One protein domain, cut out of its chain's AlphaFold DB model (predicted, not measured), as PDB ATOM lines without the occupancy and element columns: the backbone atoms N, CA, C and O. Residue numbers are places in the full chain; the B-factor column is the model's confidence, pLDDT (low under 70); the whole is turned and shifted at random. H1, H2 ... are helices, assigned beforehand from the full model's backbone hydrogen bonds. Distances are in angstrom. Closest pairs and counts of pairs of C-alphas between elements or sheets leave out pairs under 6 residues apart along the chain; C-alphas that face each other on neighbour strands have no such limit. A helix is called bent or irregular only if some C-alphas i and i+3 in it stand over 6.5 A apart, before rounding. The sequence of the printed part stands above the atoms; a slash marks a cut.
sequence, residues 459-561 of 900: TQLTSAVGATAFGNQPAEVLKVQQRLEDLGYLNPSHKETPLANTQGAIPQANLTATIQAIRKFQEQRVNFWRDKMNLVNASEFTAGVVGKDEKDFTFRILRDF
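What this domain is: This is residues 459 to 561 of the 900 residues of the protein "LysM peptidoglycan-binding domain-containing protein" of Sphingobacteriales bacterium UPWRP_1 (UniProt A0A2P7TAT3). One long helix, H2, lies along the length of the domain, and two shorter helices, H1 and H3, sit over one side of it, each crossing its line steeply. Long loops fill much of the rest, and residues 465 to 466 pair antiparallel with residues 545 to 546. The printed part has 103 residues with three named helices, in the order H1, H2, H3, and no named strand; the class is all helix, though under half of the residues are in named elements. The whole is compact, with a radius of gyration of the C-alphas of 12.8 A, and elongated, spanning 40 by 24 by 21 A.

How they stand to each other: H1, residues 474 to 486, only just touches H2, residues 508 to 535, with 3 pairs of C-alphas within 8 A; the closest are those of Gln 481 and Thr 514, 6.6 A apart. They run the same way at a steep tilt of 65 degrees. H2 touches H3, residues 553 to 560, with its residues 522 to 526 alone; the closest C-alphas, of Val 526 and Thr 554, are 6.4 A apart. These two helices are about perpendicular, at 84 degrees. H1 and H3 are close but not clearly touching, with the C-alphas of Arg 483 and Leu 558 7.4 A apart. In H1 and H3 every O i to N i+4 pair is within hydrogen-bond range; in H2, 13 of 24 are.

Where its parts are: H1 begins at C-alpha 474 (153.518, 150.637, 206.327) and is 18.2 A long. H2 measures 31.7 A, has a kink of 58 degrees near residue 528, and is irregular, with C-alphas 531 and 534 8.7 A apart. H3, 10.4 A, ends at C-alpha 560 (167.527, 137.167, 195.915).

The domain as a whole: The C-alphas farthest apart, of Asn 501 and Asp 531, are 40.9 A apart. The printed part has no cut. Both links between helices are long, 21 and 17 residues. Residues 538 to 539 have pLDDT under 70.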
ATOM      1  N   THR A 459     168.497 143.040 204.509       88.81
ATOM      2  CA  THR A 459     168.767 141.735 205.142       88.81
ATOM      3  C   THR A 459     167.538 141.129 205.826       88.81
ATOM      4  O   THR A 459     167.427 139.907 205.881       88.81
ATOM      5  N   GLN A 460     166.620 141.969 206.316       93.88
ATOM      6  CA  GLN A 460     165.363 141.596 206.975       93.88
ATOM      7  C   GLN A 460     164.349 142.757 206.927       93.88
ATOM      8  O   GLN A 460     164.733 143.930 206.925       93.88
ATOM      9  N   LEU A 461     163.059 142.428 206.982       94.38
ATOM     10  CA  LEU A 461     161.965 143.352 207.296       94.38
ATOM     11  C   LEU A 461     161.811 143.486 208.819       94.38
ATOM     12  O   LEU A 461     162.081 142.548 209.572       94.38
ATOM     13  N   THR A 462     161.276 144.609 209.303       93.50
ATOM     14  CA  THR A 462     160.899 144.738 210.727       93.50
ATOM     15  C   THR A 462     159.659 143.917 211.108       93.50
ATOM     16  O   THR A 462     159.451 143.613 212.282       93.50
ATOM     17  N   SER A 463     158.830 143.525 210.132       93.56
ATOM     18  CA  SER A 463     157.620 142.719 210.333       93.56
ATOM     19  C   SER A 463     157.251 141.927 209.075       93.56
ATOM     20  O   SER A 463     157.663 142.295 207.978       93.56
ATOM     21  N   ALA A 464     156.462 140.860 209.224       95.12
ATOM     22  CA  ALA A 464     155.912 140.118 208.088       95.12
ATOM     23  C   ALA A 464     154.832 140.931 207.348       95.12
ATOM     24  O   ALA A 464     154.125 141.733 207.964       95.12
ATOM     25  N   VAL A 465     154.670 140.687 206.046       96.88
ATOM     26  CA  VAL A 465     153.732 141.399 205.160       96.88
ATOM     27  C   VAL A 465     152.772 140.423 204.477       96.88
ATOM     28  O   VAL A 465     153.175 139.348 204.043       96.88
ATOM     29  N   GLY A 466     151.500 140.803 204.346       96.69
ATOM     30  CA  GLY A 466     150.451 140.053 203.658       96.69
ATOM     31  C   GLY A 466     149.385 139.500 204.609       96.69
ATOM     32  O   GLY A 466     148.870 140.212 205.474       96.69
ATOM     33  N   ALA A 467     149.031 138.227 204.423       95.50
ATOM     34  CA  ALA A 467     147.951 137.517 205.114       95.50
ATOM     35  C   ALA A 467     148.328 137.098 206.552       95.50
ATOM     36  O   ALA A 467     148.265 135.924 206.915       95.50
ATOM     37  N   THR A 468     148.764 138.064 207.364       90.50
ATOM     38  CA  THR A 468     149.168 137.875 208.762       90.50
ATOM     39  C   THR A 468     148.233 138.611 209.726       90.50
ATOM     40  O   THR A 468     147.755 139.709 209.439       90.50
ATOM     41  N   ALA A 469     148.000 138.015 210.898       78.50
ATOM     42  CA  ALA A 469     147.294 138.653 212.012       78.50
ATOM     43  C   ALA A 469     148.167 139.681 212.761       78.50
ATOM     44  O   ALA A 469     147.639 140.585 213.405       78.50
ATOM     45  N   PHE A 470     149.496 139.556 212.664       76.81
ATOM     46  CA  PHE A 470     150.474 140.428 213.314       76.81
ATOM     47  C   PHE A 470     151.573 140.788 212.300       76.81
ATOM     48  O   PHE A 470     152.341 139.922 211.877       76.81
ATOM     49  N   GLY A 471     151.635 142.047 211.864       83.62
ATOM     50  CA  GLY A 471     152.569 142.489 210.820       83.62
ATOM     51  C   GLY A 471     152.075 143.725 210.071       83.62
ATOM     52  O   GLY A 471     151.431 144.578 210.673       83.62
ATOM     53  N   ASN A 472     152.360 143.805 208.770       94.19
ATOM     54  CA  ASN A 472     151.896 144.856 207.856       94.19
ATOM     55  C   ASN A 472     152.261 146.285 208.292       94.19
ATOM     56  O   ASN A 472     151.444 147.201 208.185       94.19
ATOM     57  N   GLN A 473     153.489 146.498 208.779       95.12
ATOM     58  CA  GLN A 473     153.979 147.859 209.018       95.12
ATOM     59  C   GLN A 473     154.087 148.625 207.682       95.12
ATOM     60  O   GLN A 473     154.665 148.077 206.739       95.12
ATOM     61  N   PRO A 474     153.592 149.876 207.580       94.56
ATOM     62  CA  PRO A 474     153.518 150.637 206.327       94.56
ATOM     63  C   PRO A 474     154.814 150.668 205.507       94.56
ATOM     64  O   PRO A 474     154.777 150.490 204.293       94.56
ATOM     65  N   ALA A 475     155.966 150.824 206.166       93.00
ATOM     66  CA  ALA A 475     157.269 150.840 205.504       93.00
ATOM     67  C   ALA A 475     157.653 149.486 204.876       93.00
ATOM     68  O   ALA A 475     158.255 149.459 203.807       93.00
ATOM     69  N   GLU A 476     157.295 148.362 205.503       95.62
ATOM     70  CA  GLU A 476     157.577 147.024 204.959       95.62
ATOM     71  C   GLU A 476     156.578 146.648 203.861       95.62
ATOM     72  O   GLU A 476     156.954 146.039 202.860       95.62
ATOM     73  N   VAL A 477     155.316 147.073 204.011       96.19
ATOM     74  CA  VAL A 477     154.283 146.941 202.974       96.19
ATOM     75  C   VAL A 477     154.723 147.657 201.694       96.19
ATOM     76  O   VAL A 477     154.684 147.035 200.637       96.19
ATOM     77  N   LEU A 478     155.228 148.894 201.786       95.31
ATOM     78  CA  LEU A 478     155.762 149.640 200.638       95.31
ATOM     79  C   LEU A 478     156.913 148.908 199.933       95.31
ATOM     80  O   LEU A 478     156.888 148.788 198.713       95.31
ATOM     81  N   LYS A 479     157.895 148.370 200.672       96.25
ATOM     82  CA  LYS A 479     159.012 147.606 200.076       96.25
ATOM     83  C   LYS A 479     158.531 146.357 199.331       96.25
ATOM     84  O   LYS A 479     159.000 146.067 198.235       96.25
ATOM     85  N   VAL A 480     157.606 145.603 199.931       97.38
ATOM     86  CA  VAL A 480     157.062 144.379 199.324       97.38
ATOM     87  C   VAL A 480     156.172 144.708 198.124       97.38
ATOM     88  O   VAL A 480     156.257 144.011 197.119       97.38
ATOM     89  N   GLN A 481     155.372 145.776 198.188       97.44
ATOM     90  CA  GLN A 481     154.586 146.267 197.052       97.44
ATOM     91  C   GLN A 481     155.497 146.699 195.900       97.44
ATOM     92  O   GLN A 481     155.369 146.131 194.821       97.44
ATOM     93  N   GLN A 482     156.487 147.566 196.151       95.31
ATOM     94  CA  GLN A 482     157.493 147.966 195.158       95.31
ATOM     95  C   GLN A 482     158.140 146.742 194.503       95.31
ATOM     96  O   GLN A 482     158.165 146.636 193.282       95.31
ATOM     97  N   ARG A 483     158.599 145.762 195.297       95.50
ATOM     98  CA  ARG A 483     159.269 144.584 194.732       95.50
ATOM     99  C   ARG A 483     158.332 143.675 193.924       95.50
ATOM    100  O   ARG A 483     158.781 142.995 193.006       95.50
ATOM    101  N   LEU A 484     157.041 143.640 194.248       95.50
ATOM    102  CA  LEU A 484     156.041 142.918 193.457       95.50
ATOM    103  C   LEU A 484     155.627 143.694 192.199       95.50
ATOM    104  O   LEU A 484     155.264 143.055 191.215       95.50
ATOM    105  N   GLU A 485     155.692 145.025 192.204       93.88
ATOM    106  CA  GLU A 485     155.479 145.875 191.024       93.88
ATOM    107  C   GLU A 485     156.643 145.766 190.035       93.88
ATOM    108  O   GLU A 485     156.395 145.492 188.861       93.88
ATOM    109  N   ASP A 486     157.891 145.862 190.513       88.81
ATOM    110  CA  ASP A 486     159.114 145.649 189.721       88.81
ATOM    111  C   ASP A 486     159.049 144.350 188.903       88.81
ATOM    112  O   ASP A 486     159.433 144.307 187.739       88.81
ATOM    113  N   LEU A 487     158.554 143.283 189.538       88.31
ATOM    114  CA  LEU A 487     158.465 141.933 188.984       88.31
ATOM    115  C   LEU A 487     157.128 141.653 188.264       88.31
ATOM    116  O   LEU A 487     156.847 140.506 187.913       88.31
ATOM    117  N   GLY A 488     156.264 142.660 188.089       91.19
ATOM    118  CA  GLY A 488     154.979 142.542 187.384       91.19
ATOM    119  C   GLY A 488     153.913 141.674 188.073       91.19
ATOM    120  O   GLY A 488     152.924 141.285 187.445       91.19
ATOM    121  N   TYR A 489     154.085 141.345 189.357       92.88
ATOM    122  CA  TYR A 489     153.115 140.589 190.162       92.88
ATOM    123  C   TYR A 489     152.020 141.473 190.770       92.88
ATOM    124  O   TYR A 489     150.902 140.992 190.970       92.88
ATOM    125  N   LEU A 490     152.323 142.744 191.044       94.81
ATOM    126  CA  LEU A 490     151.379 143.761 191.505       94.81
ATOM    127  C   LEU A 490     151.243 144.856 190.437       94.81
ATOM    128  O   LEU A 490     152.209 145.221 189.777       94.81
ATOM    129  N   ASN A 491     150.026 145.362 190.231       90.56
ATOM    130  CA  ASN A 491     149.774 146.466 189.305       90.56
ATOM    131  C   ASN A 491     149.964 147.801 190.057       90.56
ATOM    132  O   ASN A 491     149.269 147.977 191.057       90.56
ATOM    133  N   PRO A 492     150.775 148.764 189.577       89.94
ATOM    134  CA  PRO A 492     150.994 150.051 190.260       89.94
ATOM    135  C   PRO A 492     149.725 150.871 190.560       89.94
ATOM    136  O   PRO A 492     149.708 151.737 191.427       89.94
ATOM    137  N   SER A 493     148.608 150.588 189.883       92.44
ATOM    138  CA  SER A 493     147.290 151.182 190.158       92.44
ATOM    139  C   SER A 493     146.459 150.407 191.199       92.44
ATOM    140  O   SER A 493     145.233 150.529 191.218       92.44
ATOM    141  N   HIS A 494     147.082 149.589 192.058       91.00
ATOM    142  CA  HIS A 494     146.391 148.689 193.000       91.00
ATOM    143  C   HIS A 494     145.582 149.393 194.109       91.00
ATOM    144  O   HIS A 494     144.657 148.786 194.644       91.00
ATOM    145  N   LYS A 495     145.874 150.668 194.422       93.00
ATOM    146  CA  LYS A 495     145.201 151.496 195.457       93.00
ATOM    147  C   LYS A 495     145.342 151.005 196.907       93.00
ATOM    148  O   LYS A 495     144.577 151.430 197.768       93.00
ATOM    149  N   GLU A 496     146.325 150.154 197.192       94.25
ATOM    150  CA  GLU A 496     146.636 149.677 198.556       94.25
ATOM    151  C   GLU A 496     147.946 150.274 199.095       94.25
ATOM    152  O   GLU A 496     148.497 149.783 200.080       94.25
ATOM    153  N   THR A 497     148.474 151.293 198.416       91.19
ATOM    154  CA  THR A 497     149.713 151.986 198.770       91.19
ATOM    155  C   THR A 497     149.521 152.717 200.105       91.19
ATOM    156  O   THR A 497     148.614 153.552 200.214       91.19
ATOM    157  N   PRO A 498     150.333 152.436 201.139       90.81
ATOM    158  CA  PRO A 498     150.231 153.107 202.428       90.81
ATOM    159  C   PRO A 498     150.383 154.626 202.305       90.81
ATOM    160  O   PRO A 498     151.338 155.116 201.703       90.81
ATOM    161  N   LEU A 499     149.470 155.383 202.920       85.19
ATOM    162  CA  LEU A 499     149.582 156.841 202.967       85.19
ATOM    163  C   LEU A 499     150.820 157.266 203.774       85.19
ATOM    164  O   LEU A 499     151.184 156.637 204.774       85.19
ATOM    165  N   ALA A 500     151.441 158.375 203.375       76.75
ATOM    166  CA  ALA A 500     152.517 158.995 204.140       76.75
ATOM    167  C   ALA A 500     152.086 159.257 205.597       76.75
ATOM    168  O   ALA A 500     150.983 159.739 205.855       76.75
ATOM    169  N   ASN A 501     152.974 158.951 206.546       79.12
ATOM    170  CA  ASN A 501     152.763 159.067 207.997       79.12
ATOM    171  C   ASN A 501     151.715 158.114 208.617       79.12
ATOM    172  O   ASN A 501     151.418 158.272 209.804       79.12
ATOM    173  N   THR A 502     151.199 157.113 207.882       85.38
ATOM    174  CA  THR A 502     150.345 156.045 208.454       85.38
ATOM    175  C   THR A 502     150.999 155.439 209.704       85.38
ATOM    176  O   THR A 502     152.140 154.986 209.643       85.38
ATOM    177  N   GLN A 503     150.282 155.427 210.832       81.06
ATOM    178  CA  GLN A 503     150.758 154.858 212.099       81.06
ATOM    179  C   GLN A 503     150.119 153.491 212.361       81.06
ATOM    180  O   GLN A 503     148.905 153.337 212.238       81.06
ATOM    181  N   GLY A 504     150.929 152.522 212.795       85.06
ATOM    182  CA  GLY A 504     150.470 151.175 213.138       85.06
ATOM    183  C   GLY A 504     150.265 150.240 211.939       85.06
ATOM    184  O   GLY A 504     150.474 150.602 210.783       85.06
ATOM    185  N   ALA A 505     149.888 148.999 212.249       90.12
ATOM    186  CA  ALA A 505     149.729 147.914 211.284       90.12
ATOM    187  C   ALA A 505     148.538 148.130 210.336       90.12
ATOM    188  O   ALA A 505     147.432 148.449 210.774       90.12
ATOM    189  N   ILE A 506     148.738 147.865 209.044       92.69
ATOM    190  CA  ILE A 506     147.669 147.930 208.044       92.69
ATOM    191  C   ILE A 506     146.810 146.655 208.123       92.69
ATOM    192  O   ILE A 506     147.350 145.545 208.049       92.69
ATOM    193  N   PRO A 507     145.470 146.767 208.240       92.25
ATOM    194  CA  PRO A 507     144.588 145.605 208.241       92.25
ATOM    195  C   PRO A 507     144.736 144.784 206.956       92.25
ATOM    196  O   PRO A 507     144.644 145.332 205.862       92.25
ATOM    197  N   GLN A 508     144.878 143.458 207.071       92.88
ATOM    198  CA  GLN A 508     145.033 142.564 205.910       92.88
ATOM    199  C   GLN A 508     143.898 142.681 204.870       92.88
ATOM    200  O   GLN A 508     144.121 142.443 203.688       92.88
ATOM    201  N   ALA A 509     142.694 143.093 205.288       91.81
ATOM    202  CA  ALA A 509     141.562 143.342 204.391       91.81
ATOM    203  C   ALA A 509     141.845 144.460 203.364       91.81
ATOM    204  O   ALA A 509     141.337 144.409 202.244       91.81
ATOM    205  N   ASN A 510     142.705 145.418 203.720       93.44
ATOM    206  CA  ASN A 510     143.112 146.538 202.871       93.44
ATOM    207  C   ASN A 510     144.296 146.182 201.949       93.44
ATOM    208  O   ASN A 510     144.754 147.042 201.209       93.44
ATOM    209  N   LEU A 511     144.806 144.944 202.013       95.62
ATOM    210  CA  LEU A 511     145.966 144.444 201.264       95.62
ATOM    211  C   LEU A 511     145.587 143.252 200.364       95.62
ATOM    212  O   LEU A 511     146.368 142.322 200.175       95.62
ATOM    213  N   THR A 512     144.359 143.232 199.842       96.25
ATOM    214  CA  THR A 512     143.809 142.106 199.072       96.25
ATOM    215  C   THR A 512     144.591 141.842 197.779       96.25
ATOM    216  O   THR A 512     144.935 140.690 197.504       96.25
ATOM    217  N   ALA A 513     144.901 142.876 196.995       96.31
ATOM    218  CA  ALA A 513     145.698 142.766 195.773       96.31
ATOM    219  C   ALA A 513     147.158 142.414 196.088       96.31
ATOM    220  O   ALA A 513     147.736 141.556 195.425       96.31
ATOM    221  N   THR A 514     147.723 142.992 197.149       97.62
ATOM    222  CA  THR A 514     149.073 142.689 197.644       97.62
ATOM    223  C   THR A 514     149.187 141.213 198.054       97.62
ATOM    224  O   THR A 514     150.099 140.513 197.622       97.62
ATOM    225  N   ILE A 515     148.219 140.681 198.807       97.69
ATOM    226  CA  ILE A 515     148.158 139.263 199.206       97.69
ATOM    227  C   ILE A 515     147.985 138.344 197.988       97.69
ATOM    228  O   ILE A 515     148.592 137.272 197.935       97.69
ATOM    229  N   GLN A 516     147.181 138.742 196.999       96.88
ATOM    230  CA  GLN A 516     147.042 137.999 195.740       96.88
ATOM    231  C   GLN A 516     148.348 137.992 194.932       96.88
ATOM    232  O   GLN A 516     148.734 136.932 194.438       96.88
ATOM    233  N   ALA A 517     149.064 139.116 194.862       97.06
ATOM    234  CA  ALA A 517     150.374 139.220 194.226       97.06
ATOM    235  C   ALA A 517     151.418 138.329 194.923       97.06
ATOM    236  O   ALA A 517     152.102 137.564 194.247       97.06
ATOM    237  N   ILE A 518     151.469 138.327 196.266       97.75
ATOM    238  CA  ILE A 518     152.328 137.415 197.044       97.75
ATOM    239  C   ILE A 518     151.992 135.951 196.730       97.75
ATOM    240  O   ILE A 518     152.898 135.157 196.490       97.75
ATOM    241  N   ARG A 519     150.706 135.573 196.675       96.88
ATOM    242  CA  ARG A 519     150.299 134.198 196.320       96.88
ATOM    243  C   ARG A 519     150.685 133.825 194.890       96.88
ATOM    244  O   ARG A 519     151.221 132.740 194.696       96.88
ATOM    245  N   LYS A 520     150.484 134.717 193.912       94.81
ATOM    246  CA  LYS A 520     150.900 134.503 192.513       94.81
ATOM    247  C   LYS A 520     152.425 134.389 192.398       94.81
ATOM    248  O   LYS A 520     152.910 133.561 191.635       94.81
ATOM    249  N   PHE A 521     153.183 135.159 193.179       93.81
ATOM    250  CA  PHE A 521     154.639 135.034 193.277       93.81
ATOM    251  C   PHE A 521     155.069 133.717 193.939       93.81
ATOM    252  O   PHE A 521     156.016 133.084 193.480       93.81
ATOM    253  N   GLN A 522     154.364 133.259 194.976       93.31
ATOM    254  CA  GLN A 522     154.648 131.982 195.632       93.31
ATOM    255  C   GLN A 522     154.352 130.785 194.725       93.31
ATOM    256  O   GLN A 522     155.217 129.937 194.523       93.31
ATOM    257  N   GLU A 523     153.157 130.742 194.137       91.06
ATOM    258  CA  GLU A 523     152.762 129.731 193.155       91.06
ATOM    259  C   GLU A 523     153.695 129.745 191.944       91.06
ATOM    260  O   GLU A 523     154.202 128.702 191.538       91.06
ATOM    261  N   GLN A 524     153.943 130.954 191.431       86.50
ATOM    262  CA  GLN A 524     154.922 131.296 190.414       86.50
ATOM    263  C   GLN A 524     156.312 130.752 190.776       86.50
ATOM    264  O   GLN A 524     156.717 129.673 190.357       86.50
ATOM    265  N   ARG A 525     157.096 131.555 191.498       85.81
ATOM    266  CA  ARG A 525     158.541 131.383 191.701       85.81
ATOM    267  C   ARG A 525     158.882 130.448 192.864       85.81
ATOM    268  O   ARG A 525     159.788 129.639 192.705       85.81
ATOM    269  N   VAL A 526     158.189 130.525 194.001       87.50
ATOM    270  CA  VAL A 526     158.620 129.865 195.255       87.50
ATOM    271  C   VAL A 526     158.356 128.352 195.253       87.50
ATOM    272  O   VAL A 526     159.237 127.575 195.619       87.50
ATOM    273  N   ASN A 527     157.183 127.908 194.790       86.62
ATOM    274  CA  ASN A 527     156.741 126.507 194.868       86.62
ATOM    275  C   ASN A 527     157.720 125.508 194.239       86.62
ATOM    276  O   ASN A 527     157.947 124.444 194.805       86.62
ATOM    277  N   PHE A 528     158.320 125.845 193.095       84.25
ATOM    278  CA  PHE A 528     159.305 124.982 192.436       84.25
ATOM    279  C   PHE A 528     160.561 124.764 193.295       84.25
ATOM    280  O   PHE A 528     161.111 123.665 193.348       84.25
ATOM    281  N   TRP A 529     161.023 125.815 193.971       82.25
ATOM    282  CA  TRP A 529     162.248 125.773 194.764       82.25
ATOM    283  C   TRP A 529     162.046 125.109 196.133       82.25
ATOM    284  O   TRP A 529     163.029 124.709 196.758       82.25
ATOM    285  N   ARG A 530     160.791 124.924 196.576       78.69
ATOM    286  CA  ARG A 530     160.439 124.252 197.842       78.69
ATOM    287  C   ARG A 530     161.026 122.848 197.915       78.69
ATOM    288  O   ARG A 530     161.468 122.430 198.971       78.69
ATOM    289  N   ASP A 531     161.097 122.148 196.789       77.00
ATOM    290  CA  ASP A 531     161.597 120.772 196.741       77.00
ATOM    291  C   ASP A 531     163.134 120.728 196.513       77.00
ATOM    292  O   ASP A 531     163.716 119.672 196.271       77.00
ATOM    293  N   LYS A 532     163.810 121.892 196.607       78.75
ATOM    294  CA  LYS A 532     165.264 122.117 196.462       78.75
ATOM    295  C   LYS A 532     165.844 122.984 197.606       78.75
ATOM    296  O   LYS A 532     166.786 123.751 197.392       78.75
ATOM    297  N   MET A 533     165.295 122.882 198.827       70.94
ATOM    298  CA  MET A 533     165.627 123.755 199.981       70.94
ATOM    299  C   MET A 533     167.130 123.875 200.281       70.94
ATOM    300  O   MET A 533     167.603 124.941 200.671       70.94
ATOM    301  N   ASN A 534     167.898 122.805 200.059       76.31
ATOM    302  CA  ASN A 534     169.345 122.763 200.281       76.31
ATOM    303  C   ASN A 534     170.141 123.773 199.431       76.31
ATOM    304  O   ASN A 534     171.267 124.099 199.791       76.31
ATOM    305  N   LEU A 535     169.578 124.260 198.319       75.06
ATOM    306  CA  LEU A 535     170.205 125.274 197.463       75.06
ATOM    307  C   LEU A 535     169.930 126.713 197.921       75.06
ATOM    308  O   LEU A 535     170.571 127.633 197.422       75.06
ATOM    309  N   VAL A 536     168.969 126.913 198.830       72.94
ATOM    310  CA  VAL A 536     168.463 128.246 199.212       72.94
ATOM    311  C   VAL A 536     168.491 128.496 200.729       72.94
ATOM    312  O   VAL A 536     168.356 129.635 201.164       72.94
ATOM    313  N   ASN A 537     168.720 127.450 201.530       71.88
ATOM    314  CA  ASN A 537     168.942 127.511 202.980       71.88
ATOM    315  C   ASN A 537     167.809 128.195 203.782       71.88
ATOM    316  O   ASN A 537     168.065 128.941 204.724       71.88
ATOM    317  N   ALA A 538     166.556 127.922 203.406       69.31
ATOM    318  CA  ALA A 538     165.342 128.388 204.083       69.31
ATOM    319  C   ALA A 538     164.421 127.195 204.394       69.31
ATOM    320  O   ALA A 538     164.470 126.183 203.691       69.31
ATOM    321  N   SER A 539     163.599 127.298 205.444       65.56
ATOM    322  CA  SER A 539     162.877 126.147 206.009       65.56
ATOM    323  C   SER A 539     161.375 126.118 205.721       65.56
ATOM    324  O   SER A 539     160.824 125.036 205.539       65.56
ATOM    325  N   GLU A 540     160.689 127.267 205.694       75.12
ATOM    326  CA  GLU A 540     159.217 127.330 205.637       75.12
ATOM    327  C   GLU A 540     158.717 128.571 204.871       75.12
ATOM    328  O   GLU A 540     159.457 129.534 204.677       75.12
ATOM    329  N   PHE A 541     157.445 128.576 204.452       84.38
ATOM    330  CA  PHE A 541     156.715 129.804 204.105       84.38
ATOM    331  C   PHE A 541     155.214 129.666 204.368       84.38
ATOM    332  O   PHE A 541     154.673 128.562 204.387       84.38
ATOM    333  N   THR A 542     154.527 130.802 204.524       90.56
ATOM    334  CA  THR A 542     153.064 130.854 204.691       90.56
ATOM    335  C   THR A 542     152.381 131.442 203.450       90.56
ATOM    336  O   THR A 542     152.818 132.447 202.889       90.56
ATOM    337  N   ALA A 543     151.281 130.827 203.008       92.25
ATOM    338  CA  ALA A 543     150.589 131.193 201.770       92.25
ATOM    339  C   ALA A 543     149.966 132.608 201.811       92.25
ATOM    340  O   ALA A 543     148.986 132.870 202.514       92.25
ATOM    341  N   GLY A 544     150.481 133.517 200.982       95.00
ATOM    342  CA  GLY A 544     150.114 134.935 200.952       95.00
ATOM    343  C   GLY A 544     150.822 135.801 201.992       95.00
ATOM    344  O   GLY A 544     150.353 136.907 202.248       95.00
ATOM    345  N   VAL A 545     151.917 135.318 202.589       96.06
ATOM    346  CA  VAL A 545     152.763 136.063 203.531       96.06
ATOM    347  C   VAL A 545     154.208 136.098 203.032       96.06
ATOM    348  O   VAL A 545     154.765 135.072 202.651       96.06
ATOM    349  N   VAL A 546     154.820 137.280 203.078       96.00
ATOM    350  CA  VAL A 546     156.274 137.464 203.057       96.00
ATOM    351  C   VAL A 546     156.724 137.557 204.509       96.00
ATOM    352  O   VAL A 546     156.305 138.464 205.234       96.00
ATOM    353  N   GLY A 547     157.523 136.596 204.965       93.75
ATOM    354  CA  GLY A 547     158.074 136.623 206.317       93.75
ATOM    355  C   GLY A 547     159.144 137.701 206.488       93.75
ATOM    356  O   GLY A 547     159.492 138.425 205.558       93.75
ATOM    357  N   LYS A 548     159.644 137.847 207.714       90.94
ATOM    358  CA  LYS A 548     160.504 138.984 208.070       90.94
ATOM    359  C   LYS A 548     161.994 138.797 207.757       90.94
ATOM    360  O   LYS A 548     162.711 139.784 207.711       90.94
ATOM    361  N   ASP A 549     162.481 137.569 207.618       89.12
ATOM    362  CA  ASP A 549     163.913 137.268 207.521       89.12
ATOM    363  C   ASP A 549     164.168 136.029 206.649       89.12
ATOM    364  O   ASP A 549     163.229 135.403 206.156       89.12
ATOM    365  N   GLU A 550     165.443 135.682 206.444       86.38
ATOM    366  CA  GLU A 550     165.881 134.608 205.538       86.38
ATOM    367  C   GLU A 550     165.311 133.212 205.844       86.38
ATOM    368  O   GLU A 550     165.411 132.329 204.993       86.38
ATOM    369  N   LYS A 551     164.709 132.992 207.023       85.81
ATOM    370  CA  LYS A 551     164.022 131.731 207.343       85.81
ATOM    371  C   LYS A 551     162.728 131.560 206.553       85.81
ATOM    372  O   LYS A 551     162.345 130.421 206.282       85.81
ATOM    373  N   ASP A 552     162.068 132.667 206.196       89.19
ATOM    374  CA  ASP A 552     160.908 132.641 205.313       89.19
ATOM    375  C   ASP A 552     161.350 132.590 203.854       89.19
ATOM    376  O   ASP A 552     162.060 133.451 203.324       89.19
ATOM    377  N   PHE A 553     160.876 131.554 203.186       87.12
ATOM    378  CA  PHE A 553     161.296 131.245 201.839       87.12
ATOM    379  C   PHE A 553     160.738 132.226 200.797       87.12
ATOM    380  O   PHE A 553     161.385 132.475 199.780       87.12
ATOM    381  N   THR A 554     159.586 132.851 201.063       92.44
ATOM    382  CA  THR A 554     159.044 133.902 200.187       92.44
ATOM    383  C   THR A 554     159.934 135.133 200.226       92.44
ATOM    384  O   THR A 554     160.300 135.636 199.170       92.44
ATOM    385  N   PHE A 555     160.320 135.585 201.425       93.44
ATOM    386  CA  PHE A 555     161.260 136.691 201.608       93.44
ATOM    387  C   PHE A 555     162.591 136.408 200.905       93.44
ATOM    388  O   PHE A 555     163.053 137.232 200.115       93.44
ATOM    389  N   ARG A 556     163.165 135.215 201.122       90.19
ATOM    390  CA  ARG A 556     164.445 134.819 200.521       90.19
ATOM    391  C   ARG A 556     164.415 134.881 198.991       90.19
ATOM    392  O   ARG A 556     165.291 135.509 198.404       90.19
ATOM    393  N   ILE A 557     163.408 134.283 198.343       91.25
ATOM    394  CA  ILE A 557     163.296 134.311 196.874       91.25
ATOM    395  C   ILE A 557     162.938 135.721 196.372       91.25
ATOM    396  O   ILE A 557     163.497 136.152 195.374       91.25
ATOM    397  N   LEU A 558     162.055 136.473 197.041       92.88
ATOM    398  CA  LEU A 558     161.658 137.827 196.609       92.88
ATOM    399  C   LEU A 558     162.826 138.830 196.652       92.88
ATOM    400  O   LEU A 558     162.892 139.748 195.832       92.88
ATOM    401  N   ARG A 559     163.758 138.623 197.591       93.25
ATOM    402  CA  ARG A 559     164.991 139.397 197.738       93.25
ATOM    403  C   ARG A 559     166.085 138.975 196.757       93.25
ATOM    404  O   ARG A 559     166.661 139.839 196.102       93.25
ATOM    405  N   ASP A 560     166.385 137.679 196.683       91.62
ATOM    406  CA  ASP A 560     167.527 137.167 195.915       91.62
ATOM    407  C   ASP A 560     167.212 136.974 194.421       91.62
ATOM    408  O   ASP A 560     168.139 136.873 193.613       91.62
ATOM    409  N   PHE A 561     165.932 136.894 194.031       91.69
ATOM    410  CA  PHE A 561     165.541 136.881 192.624       91.69
ATOM    411  C   PHE A 561     165.918 138.209 191.972       91.69
ATOM    412  O   PHE A 561     165.538 139.280 192.454       91.69
TER     413      PHE A 561